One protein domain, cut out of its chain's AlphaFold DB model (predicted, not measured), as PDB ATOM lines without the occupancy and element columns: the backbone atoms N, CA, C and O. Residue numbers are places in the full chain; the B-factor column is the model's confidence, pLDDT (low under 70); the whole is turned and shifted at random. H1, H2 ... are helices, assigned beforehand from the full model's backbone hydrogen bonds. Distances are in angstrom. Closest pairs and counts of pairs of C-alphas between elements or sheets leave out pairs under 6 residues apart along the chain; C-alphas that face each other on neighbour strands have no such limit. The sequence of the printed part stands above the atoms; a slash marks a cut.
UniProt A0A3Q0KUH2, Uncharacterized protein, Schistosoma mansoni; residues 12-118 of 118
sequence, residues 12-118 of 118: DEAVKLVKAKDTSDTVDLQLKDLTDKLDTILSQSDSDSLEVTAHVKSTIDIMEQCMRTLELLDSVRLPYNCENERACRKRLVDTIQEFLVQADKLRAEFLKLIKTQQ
ATOM      1  N   ASP A  12      79.236 182.352 281.001       93.19
ATOM      2  CA  ASP A  12      78.694 182.375 282.366       93.19
ATOM      3  C   ASP A  12      77.213 182.784 282.384       93.19
ATOM      4  O   ASP A  12      76.407 182.223 283.122       93.19
ATOM      5  N   GLU A  13      76.829 183.733 281.528       92.34
ATOM      6  CA  GLU A  13      75.441 184.186 281.387       92.34
ATOM      7  C   GLU A  13      74.574 183.111 280.718       92.34
ATOM      8  O   GLU A  13      73.419 182.913 281.100       92.34
ATOM      9  N   ALA A  14      75.142 182.352 279.776       92.32
ATOM     10  CA  ALA A  14      74.478 181.193 279.185       92.32
ATOM     11  C   ALA A  14      74.215 180.096 280.232       92.32
ATOM     12  O   ALA A  14      73.117 179.542 280.286       92.32
ATOM     13  N   VAL A  15      75.189 179.822 281.109       94.51
ATOM     14  CA  VAL A  15      75.050 178.838 282.195       94.51
ATOM     15  C   VAL A  15      73.933 179.229 283.164       94.51
ATOM     16  O   VAL A  15      73.181 178.360 283.599       94.51
ATOM     17  N   LYS A  16      73.758 180.521 283.468       95.70
ATOM     18  CA  LYS A  16      72.638 180.981 284.308       95.70
ATOM     19  C   LYS A  16      71.276 180.655 283.690       95.70
ATOM     20  O   LYS A  16      70.386 180.215 284.413       95.70
ATOM     21  N   LEU A  17      71.114 180.836 282.375       94.68
ATOM     22  CA  LEU A  17      69.869 180.492 281.675       94.68
ATOM     23  C   LEU A  17      69.599 178.986 281.693       94.68
ATOM     24  O   LEU A  17      68.464 178.577 281.922       94.68
ATOM     25  N   VAL A  18      70.637 178.168 281.493       95.69
ATOM     26  CA  VAL A  18      70.526 176.705 281.594       95.69
ATOM     27  C   VAL A  18      70.108 176.302 283.003       95.69
ATOM     28  O   VAL A  18      69.111 175.611 283.166       95.69
ATOM     29  N   LYS A  19      70.780 176.831 284.029       96.53
ATOM     30  CA  LYS A  19      70.437 176.559 285.428       96.53
ATOM     31  C   LYS A  19      68.998 176.962 285.760       96.53
ATOM     32  O   LYS A  19      68.305 176.227 286.451       96.53
ATOM     33  N   ALA A  20      68.541 178.119 285.278       96.62
ATOM     34  CA  ALA A  20      67.163 178.556 285.483       96.62
ATOM     35  C   ALA A  20      66.151 177.624 284.799       96.62
ATOM     36  O   ALA A  20      65.086 177.366 285.355       96.62
ATOM     37  N   LYS A  21      66.496 177.088 283.623       96.65
ATOM     38  CA  LYS A  21      65.689 176.078 282.940       96.65
ATOM     39  C   LYS A  21      65.630 174.766 283.727       96.65
ATOM     40  O   LYS A  21      64.539 174.258 283.938       96.65
ATOM     41  N   ASP A  22      66.761 174.273 284.222       97.50
ATOM     42  CA  ASP A  22      66.796 173.046 285.027       97.50
ATOM     43  C   ASP A  22      65.953 173.191 286.308       97.50
ATOM     44  O   ASP A  22      65.213 172.281 286.693       97.50
ATOM     45  N   THR A  23      66.009 174.364 286.956       96.05
ATOM     46  CA  THR A  23      65.134 174.664 288.096       96.05
ATOM     47  C   THR A  23      63.666 174.718 287.680       96.05
ATOM     48  O   THR A  23      62.829 174.175 288.391       96.05
ATOM     49  N   SER A  24      63.343 175.327 286.536       96.43
ATOM     50  CA  SER A  24      61.976 175.360 285.998       96.43
ATOM     51  C   SER A  24      61.413 173.948 285.812       96.43
ATOM     52  O   SER A  24      60.313 173.665 286.277       96.43
ATOM     53  N   ASP A  25      62.178 173.051 285.191       97.62
ATOM     54  CA  ASP A  25      61.761 171.663 284.963       97.62
ATOM     55  C   ASP A  25      61.585 170.905 286.295       97.62
ATOM     56  O   ASP A  25      60.645 170.130 286.469       97.62
ATOM     57  N   THR A  26      62.452 171.171 287.276       97.69
ATOM     58  CA  THR A  26      62.349 170.590 288.625       97.69
ATOM     59  C   THR A  26      61.098 171.075 289.361       97.69
ATOM     60  O   THR A  26      60.381 170.269 289.953       97.69
ATOM     61  N   VAL A  27      60.818 172.380 289.317       97.61
ATOM     62  CA  VAL A  27      59.647 172.984 289.968       97.61
ATOM     63  C   VAL A  27      58.349 172.474 289.345       97.61
ATOM     64  O   VAL A  27      57.422 172.153 290.082       97.61
ATOM     65  N   ASP A  28      58.288 172.336 288.019       97.89
ATOM     66  CA  ASP A  28      57.123 171.768 287.328       97.89
ATOM     67  C   ASP A  28      56.788 170.359 287.850       97.89
ATOM     68  O   ASP A  28      55.639 170.059 288.178       97.89
ATOM     69  N   LEU A  29      57.804 169.504 288.012       97.72
ATOM     70  CA  LEU A  29      57.625 168.165 288.578       97.72
ATOM     71  C   LEU A  29      57.167 168.202 290.040       97.72
ATOM     72  O   LEU A  29      56.279 167.439 290.418       97.72
ATOM     73  N   GLN A  30      57.738 169.091 290.855       97.82
ATOM     74  CA  GLN A  30      57.347 169.246 292.260       97.82
ATOM     75  C   GLN A  30      55.901 169.736 292.409       97.82
ATOM     76  O   GLN A  30      55.175 169.260 293.279       97.82
ATOM     77  N   LEU A  31      55.463 170.667 291.558       97.40
ATOM     78  CA  LEU A  31      54.088 171.167 291.562       97.40
ATOM     79  C   LEU A  31      53.089 170.095 291.132       97.40
ATOM     80  O   LEU A  31      52.027 169.979 291.745       97.40
ATOM     81  N   LYS A  32      53.429 169.287 290.121       97.27
ATOM     82  CA  LYS A  32      52.611 168.139 289.706       97.27
ATOM     83  C   LYS A  32      52.474 167.118 290.830       97.27
ATOM     84  O   LYS A  32      51.357 166.784 291.194       97.27
ATOM     85  N   ASP A  33      53.584 166.730 291.455       97.11
ATOM     86  CA  ASP A  33      53.584 165.808 292.599       97.11
ATOM     87  C   ASP A  33      52.730 166.330 293.770       97.11
ATOM     88  O   ASP A  33      51.936 165.586 294.343       97.11
ATOM     89  N   LEU A  34      52.826 167.621 294.106       95.93
ATOM     90  CA  LEU A  34      51.973 168.217 295.139       95.93
ATOM     91  C   LEU A  34      50.499 168.288 294.734       95.93
ATOM     92  O   LEU A  34      49.633 168.153 295.596       95.93
ATOM     93  N   THR A  35      50.206 168.489 293.452       96.02
ATOM     94  CA  THR A  35      48.830 168.464 292.941       96.02
ATOM     95  C   THR A  35      48.241 167.061 293.067       96.02
ATOM     96  O   THR A  35      47.164 166.904 293.636       96.02
ATOM     97  N   ASP A  36      48.983 166.031 292.660       95.17
ATOM     98  CA  ASP A  36      48.553 164.632 292.767       95.17
ATOM     99  C   ASP A  36      48.340 164.214 294.233       95.17
ATOM    100  O   ASP A  36      47.386 163.505 294.573       95.17
ATOM    101  N   LYS A  37      49.206 164.690 295.138       92.58
ATOM    102  CA  LYS A  37      49.057 164.488 296.587       92.58
ATOM    103  C   LYS A  37      47.817 165.182 297.137       92.58
ATOM    104  O   LYS A  37      47.097 164.580 297.931       92.58
ATOM    105  N   LEU A  38      47.539 166.412 296.703       92.83
ATOM    106  CA  LEU A  38      46.320 167.124 297.085       92.83
ATOM    107  C   LEU A  38      45.073 166.348 296.647       92.83
ATOM    108  O   LEU A  38      44.177 166.139 297.461       92.83
ATOM    109  N   ASP A  39      45.035 165.872 295.402       91.86
ATOM    110  CA  ASP A  39      43.911 165.094 294.871       91.86
ATOM    111  C   ASP A  39      43.728 163.761 295.615       91.86
ATOM    112  O   ASP A  39      42.602 163.350 295.918       91.86
ATOM    113  N   THR A  40      44.836 163.107 295.975       90.29
ATOM    114  CA  THR A  40      44.830 161.882 296.788       90.29
ATOM    115  C   THR A  40      44.240 162.144 298.171       90.29
ATOM    116  O   THR A  40      43.352 161.411 298.604       90.29
ATOM    117  N   ILE A  41      44.676 163.218 298.833       89.20
ATOM    118  CA  ILE A  41      44.174 163.619 300.149       89.20
ATOM    119  C   ILE A  41      42.690 163.980 300.082       89.20
ATOM    120  O   ILE A  41      41.928 163.559 300.941       89.20
ATOM    121  N   LEU A  42      42.249 164.715 299.060       87.02
ATOM    122  CA  LEU A  42      40.834 165.059 298.882       87.02
ATOM    123  C   LEU A  42      39.950 163.830 298.628       87.02
ATOM    124  O   LEU A  42      38.757 163.855 298.929       87.02
ATOM    125  N   SER A  43      40.530 162.763 298.082       86.61
ATOM    126  CA  SER A  43      39.845 161.491 297.837       86.61
ATOM    127  C   SER A  43      39.812 160.576 299.068       86.61
ATOM    128  O   SER A  43      39.049 159.609 299.087       86.61
ATOM    129  N   GLN A  44      40.628 160.854 300.089       82.64
ATOM    130  CA  GLN A  44      40.743 160.066 301.316       82.64
ATOM    131  C   GLN A  44      40.109 160.821 302.493       82.64
ATOM    132  O   GLN A  44      40.342 162.005 302.696       82.64
ATOM    133  N   SER A  45      39.274 160.145 303.288       67.09
ATOM    134  CA  SER A  45      38.561 160.782 304.408       67.09
ATOM    135  C   SER A  45      39.448 161.079 305.621       67.09
ATOM    136  O   SER A  45      39.123 161.976 306.392       67.09
ATOM    137  N   ASP A  46      40.557 160.354 305.771       69.66
ATOM    138  CA  ASP A  46      41.509 160.497 306.874       69.66
ATOM    139  C   ASP A  46      42.883 160.855 306.305       69.66
ATOM    140  O   ASP A  46      43.637 159.977 305.891       69.66
ATOM    141  N   SER A  47      43.214 162.145 306.270       71.36
ATOM    142  CA  SER A  47      44.587 162.594 306.032       71.36
ATOM    143  C   SER A  47      45.223 163.059 307.335       71.36
ATOM    144  O   SER A  47      44.581 163.710 308.160       71.36
ATOM    145  N   ASP A  48      46.493 162.712 307.541       80.09
ATOM    146  CA  ASP A  48      47.231 163.131 308.729       80.09
ATOM    147  C   ASP A  48      47.545 164.632 308.634       80.09
ATOM    148  O   ASP A  48      48.151 165.106 307.670       80.09
ATOM    149  N   SER A  49      47.163 165.398 309.657       82.99
ATOM    150  CA  SER A  49      47.454 166.832 309.749       82.99
ATOM    151  C   SER A  49      48.957 167.136 309.614       82.99
ATOM    152  O   SER A  49      49.343 168.169 309.050       82.99
ATOM    153  N   LEU A  50      49.829 166.229 310.077       86.35
ATOM    154  CA  LEU A  50      51.281 166.352 309.916       86.35
ATOM    155  C   LEU A  50      51.716 166.251 308.449       86.35
ATOM    156  O   LEU A  50      52.593 167.006 308.022       86.35
ATOM    157  N   GLU A  51      51.092 165.365 307.673       88.42
ATOM    158  CA  GLU A  51      51.368 165.202 306.243       88.42
ATOM    159  C   GLU A  51      50.939 166.453 305.468       88.42
ATOM    160  O   GLU A  51      51.739 167.037 304.730       88.42
ATOM    161  N   VAL A  52      49.729 166.960 305.730       90.38
ATOM    162  CA  VAL A  52      49.245 168.203 305.106       90.38
ATOM    163  C   VAL A  52      50.161 169.386 305.450       90.38
ATOM    164  O   VAL A  52      50.494 170.200 304.584       90.38
ATOM    165  N   THR A  53      50.648 169.463 306.691       92.03
ATOM    166  CA  THR A  53      51.604 170.500 307.119       92.03
ATOM    167  C   THR A  53      52.942 170.392 306.377       92.03
ATOM    168  O   THR A  53      53.525 171.412 305.993       92.03
ATOM    169  N   ALA A  54      53.423 169.174 306.115       93.59
ATOM    170  CA  ALA A  54      54.625 168.951 305.315       93.59
ATOM    171  C   ALA A  54      54.437 169.404 303.856       93.59
ATOM    172  O   ALA A  54      55.358 169.977 303.265       93.59
ATOM    173  N   HIS A  55      53.243 169.230 303.284       94.51
ATOM    174  CA  HIS A  55      52.928 169.740 301.947       94.51
ATOM    175  C   HIS A  55      52.859 171.267 301.902       94.51
ATOM    176  O   HIS A  55      53.429 171.866 300.991       94.51
ATOM    177  N   VAL A  56      52.285 171.921 302.921       94.79
ATOM    178  CA  VAL A  56      52.345 173.390 303.047       94.79
ATOM    179  C   VAL A  56      53.795 173.868 303.063       94.79
ATOM    180  O   VAL A  56      54.151 174.779 302.317       94.79
ATOM    181  N   LYS A  57      54.665 173.239 303.859       95.68
ATOM    182  CA  LYS A  57      56.089 173.594 303.869       95.68
ATOM    183  C   LYS A  57      56.731 173.409 302.490       95.68
ATOM    184  O   LYS A  57      57.415 174.308 302.017       95.68
ATOM    185  N   SER A  58      56.428 172.301 301.818       96.84
ATOM    186  CA  SER A  58      56.936 172.020 300.470       96.84
ATOM    187  C   SER A  58      56.523 173.103 299.463       96.84
ATOM    188  O   SER A  58      57.344 173.532 298.658       96.84
ATOM    189  N   THR A  59      55.286 173.618 299.537       96.74
ATOM    190  CA  THR A  59      54.862 174.741 298.675       96.74
ATOM    191  C   THR A  59      55.657 176.021 298.941       96.74
ATOM    192  O   THR A  59      56.003 176.726 297.997       96.74
ATOM    193  N   ILE A  60      56.006 176.309 300.200       96.98
ATOM    194  CA  ILE A  60      56.839 177.467 300.562       96.98
ATOM    195  C   ILE A  60      58.255 177.290 300.001       96.98
ATOM    196  O   ILE A  60      58.774 178.207 299.365       96.98
ATOM    197  N   ASP A  61      58.842 176.102 300.157       97.59
ATOM    198  CA  ASP A  61      60.173 175.786 299.633       97.59
ATOM    199  C   ASP A  61      60.225 175.922 298.096       97.59
ATOM    200  O   ASP A  61      61.230 176.373 297.539       97.59
ATOM    201  N   ILE A  62      59.140 175.580 297.388       97.92
ATOM    202  CA  ILE A  62      59.004 175.816 295.941       97.92
ATOM    203  C   ILE A  62      58.948 177.315 295.633       97.92
ATOM    204  O   ILE A  62      59.667 177.788 294.753       97.92
ATOM    205  N   MET A  63      58.137 178.087 296.363       97.94
ATOM    206  CA  MET A  63      58.047 179.535 296.150       97.94
ATOM    207  C   MET A  63      59.404 180.224 296.353       97.94
ATOM    208  O   MET A  63      59.779 181.090 295.563       97.94
ATOM    209  N   GLU A  64      60.180 179.811 297.357       97.53
ATOM    210  CA  GLU A  64      61.545 180.303 297.563       97.53
ATOM    211  C   GLU A  64      62.482 179.964 296.399       97.53
ATOM    212  O   GLU A  64      63.259 180.818 295.962       97.53
ATOM    213  N   GLN A  65      62.407 178.741 295.867       97.40
ATOM    214  CA  GLN A  65      63.176 178.342 294.686       97.40
ATOM    215  C   GLN A  65      62.809 179.184 293.459       97.40
ATOM    216  O   GLN A  65      63.704 179.637 292.738       97.40
ATOM    217  N   CYS A  66      61.519 179.453 293.248       97.66
ATOM    218  CA  CYS A  66      61.050 180.331 292.180       97.66
ATOM    219  C   CYS A  66      61.606 181.752 292.333       97.66
ATOM    220  O   CYS A  66      62.158 182.291 291.376       97.66
ATOM    221  N   MET A  67      61.541 182.341 293.533       97.92
ATOM    222  CA  MET A  67      62.079 183.685 293.786       97.92
ATOM    223  C   MET A  67      63.581 183.763 293.497       97.92
ATOM    224  O   MET A  67      64.014 184.628 292.739       97.92
ATOM    225  N   ARG A  68      64.374 182.804 293.996       97.74
ATOM    226  CA  ARG A  68      65.820 182.736 293.709       97.74
ATOM    227  C   ARG A  68      66.109 182.568 292.214       97.74
ATOM    228  O   ARG A  68      67.121 183.057 291.713       97.74
ATOM    229  N   THR A  69      65.239 181.866 291.492       97.45
ATOM    230  CA  THR A  69      65.375 181.672 290.041       97.45
ATOM    231  C   THR A  69      65.056 182.948 289.268       97.45
ATOM    232  O   THR A  69      65.760 183.261 288.311       97.45
ATOM    233  N   LEU A  70      64.062 183.726 289.703       97.85
ATOM    234  CA  LEU A  70      63.779 185.048 289.135       97.85
ATOM    235  C   LEU A  70      64.944 186.014 289.364       97.85
ATOM    236  O   LEU A  70      65.400 186.640 288.414       97.85
ATOM    237  N   GLU A  71      65.506 186.052 290.574       97.38
ATOM    238  CA  GLU A  71      66.706 186.848 290.869       97.38
ATOM    239  C   GLU A  71      67.896 186.446 289.981       97.38
ATOM    240  O   GLU A  71      68.625 187.297 289.460       97.38
ATOM    241  N   LEU A  72      68.079 185.138 289.758       96.89
ATOM    242  CA  LEU A  72      69.100 184.627 288.847       96.89
ATOM    243  C   LEU A  72      68.862 185.122 287.415       96.89
ATOM    244  O   LEU A  72      69.812 185.592 286.786       96.89
ATOM    245  N   LEU A  73      67.625 185.035 286.917       96.50
ATOM    246  CA  LEU A  73      67.232 185.483 285.577       96.50
ATOM    247  C   LEU A  73      67.416 186.996 285.401       96.50
ATOM    248  O   LEU A  73      67.944 187.425 284.373       96.50
ATOM    249  N   ASP A  74      67.065 187.793 286.408       95.62
ATOM    250  CA  ASP A  74      67.251 189.247 286.405       95.62
ATOM    251  C   ASP A  74      68.733 189.638 286.361       95.62
ATOM    252  O   ASP A  74      69.108 190.633 285.735       95.62
ATOM    253  N   SER A  75      69.605 188.814 286.949       95.06
ATOM    254  CA  SER A  75      71.056 189.015 286.893       95.06
ATOM    255  C   SER A  75      71.675 188.726 285.519       95.06
ATOM    256  O   SER A  75      72.851 189.049 285.310       95.06
ATOM    257  N   VAL A  76      70.933 188.102 284.591       93.69
ATOM    258  CA  VAL A  76      71.466 187.694 283.286       93.69
ATOM    259  C   VAL A  76      71.684 188.906 282.390       93.69
ATOM    260  O   VAL A  76      70.736 189.603 282.010       93.69
ATOM    261  N   ARG A  77      72.938 189.121 281.982       91.63
ATOM    262  CA  ARG A  77      73.325 190.212 281.077       91.63
ATOM    263  C   ARG A  77      73.443 189.713 279.643       91.63
ATOM    264  O   ARG A  77      74.321 188.922 279.320       91.63
ATOM    265  N   LEU A  78      72.560 190.210 278.778       89.56
ATOM    266  CA  LEU A  78      72.478 189.793 277.379       89.56
ATOM    267  C   LEU A  78      72.869 190.942 276.433       89.56
ATOM    268  O   LEU A  78      72.224 192.000 276.493       89.56
ATOM    269  N   PRO A  79      73.857 190.728 275.539       89.63
ATOM    270  CA  PRO A  79      74.194 191.660 274.466       89.63
ATOM    271  C   PRO A  79      72.998 192.042 273.591       89.63
ATOM    272  O   PRO A  79      71.980 191.345 273.555       89.63
ATOM    273  N   TYR A  80      73.124 193.145 272.846       85.45
ATOM    274  CA  TYR A  80      72.041 193.652 271.995       85.45
ATOM    275  C   TYR A  80      71.558 192.643 270.947       85.45
ATOM    276  O   TYR A  80      70.373 192.583 270.659       85.45
ATOM    277  N   ASN A  81      72.468 191.831 270.426       86.80
ATOM    278  CA  ASN A  81      72.244 190.851 269.366       86.80
ATOM    279  C   ASN A  81      71.774 189.466 269.860       86.80
ATOM    280  O   ASN A  81      71.613 188.566 269.039       86.80
ATOM    281  N   CYS A  82      71.558 189.272 271.164       88.91
ATOM    282  CA  CYS A  82      71.134 187.996 271.761       88.91
ATOM    283  C   CYS A  82      69.602 187.902 271.912       88.91
ATOM    284  O   CYS A  82      69.071 187.712 273.010       88.91
ATOM    285  N   GLU A  83      68.866 188.088 270.812       91.10
ATOM    286  CA  GLU A  83      67.392 188.106 270.821       91.10
ATOM    287  C   GLU A  83      66.778 186.753 271.207       91.10
ATOM    288  O   GLU A  83      65.790 186.697 271.941       91.10
ATOM    289  N   ASN A  84      67.398 185.649 270.784       92.28
ATOM    290  CA  ASN A  84      66.936 184.303 271.126       92.28
ATOM    291  C   ASN A  84      67.023 184.051 272.634       92.28
ATOM    292  O   ASN A  84      66.098 183.509 273.243       92.28
ATOM    293  N   GLU A  85      68.117 184.479 273.255       93.05
ATOM    294  CA  GLU A  85      68.347 184.361 274.687       93.05
ATOM    295  C   GLU A  85      67.438 185.297 275.477       93.05
ATOM    296  O   GLU A  85      66.938 184.909 276.529       93.05
ATOM    297  N   ARG A  86      67.143 186.496 274.958       93.86
ATOM    298  CA  ARG A  86      66.152 187.400 275.564       93.86
ATOM    299  C   ARG A  86      64.761 186.789 275.555       93.86
ATOM    300  O   ARG A  86      64.087 186.805 276.584       93.86
ATOM    301  N   ALA A  87      64.348 186.216 274.426       94.89
ATOM    302  CA  ALA A  87      63.082 185.505 274.316       94.89
ATOM    303  C   ALA A  87      63.046 184.267 275.229       94.89
ATOM    304  O   ALA A  87      62.024 183.981 275.848       94.89
ATOM    305  N   CYS A  88      64.161 183.541 275.355       94.51
ATOM    306  CA  CYS A  88      64.292 182.428 276.294       94.51
ATOM    307  C   CYS A  88      64.153 182.889 277.749       94.51
ATOM    308  O   CYS A  88      63.313 182.349 278.463       94.51
ATOM    309  N   ARG A  89      64.895 183.923 278.160       95.69
ATOM    310  CA  ARG A  89      64.814 184.511 279.501       95.69
ATOM    311  C   ARG A  89      63.399 184.974 279.819       95.69
ATOM    312  O   ARG A  89      62.903 184.668 280.891       95.69
ATOM    313  N   LYS A  90      62.744 185.676 278.887       96.59
ATOM    314  CA  LYS A  90      61.360 186.127 279.062       96.59
ATOM    315  C   LYS A  90      60.413 184.951 279.299       96.59
ATOM    316  O   LYS A  90      59.691 184.967 280.282       96.59
ATOM    317  N   ARG A  91      60.475 183.912 278.457       97.37
ATOM    318  CA  ARG A  91      59.657 182.703 278.644       97.37
ATOM    319  C   ARG A  91      59.895 182.054 280.004       97.37
ATOM    320  O   ARG A  91      58.933 181.687 280.655       97.37
ATOM    321  N   LEU A  92      61.152 181.949 280.440       97.62
ATOM    322  CA  LEU A  92      61.471 181.412 281.763       97.62
ATOM    323  C   LEU A  92      60.882 182.276 282.883       97.62
ATOM    324  O   LEU A  92      60.298 181.730 283.806       97.62
ATOM    325  N   VAL A  93      60.990 183.605 282.801       98.16
ATOM    326  CA  VAL A  93      60.367 184.507 283.784       98.16
ATOM    327  C   VAL A  93      58.855 184.292 283.836       98.16
ATOM    328  O   VAL A  93      58.326 184.079 284.924       98.16
ATOM    329  N   ASP A  94      58.187 184.290 282.680       98.18
ATOM    330  CA  ASP A  94      56.737 184.096 282.586       98.18
ATOM    331  C   ASP A  94      56.334 182.740 283.212       98.18
ATOM    332  O   ASP A  94      55.469 182.683 284.083       98.18
ATOM    333  N   THR A  95      57.040 181.655 282.870       97.78
ATOM    334  CA  THR A  95      56.803 180.312 283.429       97.78
ATOM    335  C   THR A  95      57.037 180.241 284.942       97.78
ATOM    336  O   THR A  95      56.208 179.701 285.669       97.78
ATOM    337  N   ILE A  96      58.131 180.807 285.460       98.10
ATOM    338  CA  ILE A  96      58.408 180.794 286.905       98.10
ATOM    339  C   ILE A  96      57.376 181.637 287.678       98.10
ATOM    340  O   ILE A  96      56.998 181.287 288.798       98.10
ATOM    341  N   GLN A  97      56.880 182.729 287.090       98.06
ATOM    342  CA  GLN A  97      55.791 183.513 287.676       98.06
ATOM    343  C   GLN A  97      54.477 182.724 287.718       98.06
ATOM    344  O   GLN A  97      53.779 182.759 288.730       98.06
ATOM    345  N   GLU A  98      54.160 181.959 286.672       97.93
ATOM    346  CA  GLU A  98      53.017 181.039 286.687       97.93
ATOM    347  C   GLU A  98      53.164 179.974 287.782       97.93
ATOM    348  O   GLU A  98      52.204 179.701 288.508       97.93
ATOM    349  N   PHE A  99      54.365 179.422 287.972       98.03
ATOM    350  CA  PHE A  99      54.642 178.475 289.055       98.03
ATOM    351  C   PHE A  99      54.446 179.076 290.445       98.03
ATOM    352  O   PHE A  99      53.911 178.396 291.316       98.03
ATOM    353  N   LEU A 100      54.805 180.346 290.668       97.60
ATOM    354  CA  LEU A 100      54.519 181.027 291.938       97.60
ATOM    355  C   LEU A 100      53.016 181.088 292.232       97.60
ATOM    356  O   LEU A 100      52.603 180.830 293.361       97.60
ATOM    357  N   VAL A 101      52.200 181.389 291.220       97.89
ATOM    358  CA  VAL A 101      50.736 181.425 291.359       97.89
ATOM    359  C   VAL A 101      50.181 180.031 291.655       97.89
ATOM    360  O   VAL A 101      49.320 179.877 292.521       97.89
ATOM    361  N   GLN A 102      50.682 179.003 290.968       97.41
ATOM    362  CA  GLN A 102      50.274 177.617 291.204       97.41
ATOM    363  C   GLN A 102      50.663 177.136 292.608       97.41
ATOM    364  O   GLN A 102      49.827 176.567 293.310       97.41
ATOM    365  N   ALA A 103      51.894 177.417 293.044       97.48
ATOM    366  CA  ALA A 103      52.381 177.076 294.376       97.48
ATOM    367  C   ALA A 103      51.548 177.750 295.474       97.48
ATOM    368  O   ALA A 103      51.148 177.089 296.432       97.48
ATOM    369  N   ASP A 104      51.231 179.042 295.325       97.51
ATOM    370  CA  ASP A 104      50.410 179.767 296.299       97.51
ATOM    371  C   ASP A 104      48.975 179.227 296.356       97.51
ATOM    372  O   ASP A 104      48.409 179.063 297.440       97.51
ATOM    373  N   LYS A 105      48.405 178.852 295.204       97.11
ATOM    374  CA  LYS A 105      47.098 178.192 295.148       97.11
ATOM    375  C   LYS A 105      47.116 176.845 295.875       97.11
ATOM    376  O   LYS A 105      46.257 176.617 296.722       97.11
ATOM    377  N   LEU A 106      48.091 175.977 295.591       96.59
ATOM    378  CA  LEU A 106      48.242 174.687 296.280       96.59
ATOM    379  C   LEU A 106      48.411 174.879 297.788       96.59
ATOM    380  O   LEU A 106      47.748 174.213 298.580       96.59
ATOM    381  N   ARG A 107      49.237 175.848 298.195       96.23
ATOM    382  CA  ARG A 107      49.427 176.212 299.601       96.23
ATOM    383  C   ARG A 107      48.106 176.580 300.267       96.23
ATOM    384  O   ARG A 107      47.832 176.129 301.376       96.23
ATOM    385  N   ALA A 108      47.292 177.398 299.602       95.85
ATOM    386  CA  ALA A 108      45.991 177.802 300.112       95.85
ATOM    387  C   ALA A 108      45.035 176.608 300.264       95.85
ATOM    388  O   ALA A 108      44.330 176.540 301.270       95.85
ATOM    389  N   GLU A 109      45.028 175.661 299.323       94.45
ATOM    390  CA  GLU A 109      44.210 174.444 299.429       94.45
ATOM    391  C   GLU A 109      44.670 173.534 300.580       94.45
ATOM    392  O   GLU A 109      43.850 173.152 301.415       94.45
ATOM    393  N   PHE A 110      45.974 173.282 300.729       93.46
ATOM    394  CA  PHE A 110      46.489 172.521 301.875       93.46
ATOM    395  C   PHE A 110      46.192 173.208 303.219       93.46
ATOM    396  O   PHE A 110      45.816 172.556 304.193       93.46
ATOM    397  N   LEU A 111      46.287 174.540 303.288       92.20
ATOM    398  CA  LEU A 111      45.929 175.289 304.496       92.20
ATOM    399  C   LEU A 111      44.435 175.206 304.835       92.20
ATOM    400  O   LEU A 111      44.084 175.252 306.015       92.20
ATOM    401  N   LYS A 112      43.548 175.104 303.838       90.78
ATOM    402  CA  LYS A 112      42.118 174.865 304.090       90.78
ATOM    403  C   LYS A 112      41.902 173.488 304.709       90.78
ATOM    404  O   LYS A 112      41.167 173.404 305.686       90.78
ATOM    405  N   LEU A 113      42.587 172.458 304.207       87.97
ATOM    406  CA  LEU A 113      42.493 171.098 304.745       87.97
ATOM    407  C   LEU A 113      42.892 171.033 306.223       87.97
ATOM    408  O   LEU A 113      42.145 170.482 307.024       87.97
ATOM    409  N   ILE A 114      43.986 171.698 306.611       84.40
ATOM    410  CA  ILE A 114      44.406 171.779 308.023       84.40
ATOM    411  C   ILE A 114      43.314 172.414 308.893       84.40
ATOM    412  O   ILE A 114      43.056 171.951 310.000       84.40
ATOM    413  N   LYS A 115      42.659 173.475 308.405       82.33
ATOM    414  CA  LYS A 115      41.602 174.174 309.155       82.33
ATOM    415  C   LYS A 115      40.315 173.365 309.284       82.33
ATOM    416  O   LYS A 115      39.572 173.604 310.222       82.33
ATOM    417  N   THR A 116      40.027 172.465 308.346       75.43
ATOM    418  CA  THR A 116      38.845 171.588 308.408       75.43
ATOM    419  C   THR A 116      39.049 170.402 309.356       75.43
ATOM    420  O   THR A 116      38.071 169.805 309.790       75.43
ATOM    421  N   GLN A 117      40.299 170.075 309.695       66.71
ATOM    422  CA  GLN A 117      40.655 168.984 310.608       66.71
ATOM    423  C   GLN A 117      40.753 169.392 312.090       66.71
ATOM    424  O   GLN A 117      40.889 168.511 312.939       66.71
ATOM    425  N   GLN A 118      40.727 170.694 312.400       54.95
ATOM    426  CA  GLN A 118      40.722 171.230 313.772       54.95
ATOM    427  C   GLN A 118      39.298 171.454 314.276       54.95
ATOM    428  O   GLN A 118      39.068 171.184 315.476       54.95
TER     429      GLN A 118
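This is residues 12 to 118 of the 118 residues of an uncharacterized protein of Schistosoma mansoni (UniProt A0A3Q0KUH2). What would one see first? Three long helices, H1, H2 and H3, stand side by side in a slender up-and-down bundle, each running against the one before it. Residues 79 to 84, of which 83 to 84 belong to H3, stick out at one end of the bundle. What is it made of? The printed part has 107 residues with three named helices, in the order H1, H2, H3, and no named strand; the class is all helix. How large is its outline? The C-alphas span 57 by 19 by 17 A, a rod, and the whole is loose, with a radius of gyration of the C-alphas of 16.8 A.

Where does the first helix run? H1 holds residues 12 to 43 and is 46.7 A long from first to last C-alpha; C-alpha 12 is at (78.694, 182.375, 282.366). What follows it? H2 holds residues 49 to 74, 37.9 A long, and begins with C-alpha 49 at (47.454, 166.832, 309.749). Which helix is longest? H3, residues 83 to 116, has 34 residues and measures 50.0 A; C-alpha 116 is at (38.845, 171.588, 308.408).

How does H1 stand to the others? H1 and H2 form a helical hairpin and touch at a shallow tilt of 21 degrees, opposite ways; their closest C-alphas, of Ala 20 and Thr 69, are 5.8 A apart. H1 and H3 touch at a shallow tilt of 26 degrees, the same way, with the closest C-alphas, of Ser 24 and Ile 96, 6.6 A apart. How do H2 and H3 meet? They form a helical hairpin and touch at a shallow tilt of 19 degrees, opposite ways; the closest C-alphas, of Val 56 and Arg 107, are 5.3 A apart. What do the backbones show? In H1, H2 and H3 every O i to N i+4 pair is within hydrogen-bond range.

How far does it reach? The two C-alphas farthest apart, of Asn 81 and Gln 118, are 57.9 A apart. Are there cuts or long links? The printed part has no cut; the link from H1 to H2 is tight, with 5 residues, and that from H2 to H3 is short, with 8. Where is confidence low? The mean pLDDT of the printed part is 92.8, and residues 45 to 46 and 117 to 118 are under 70.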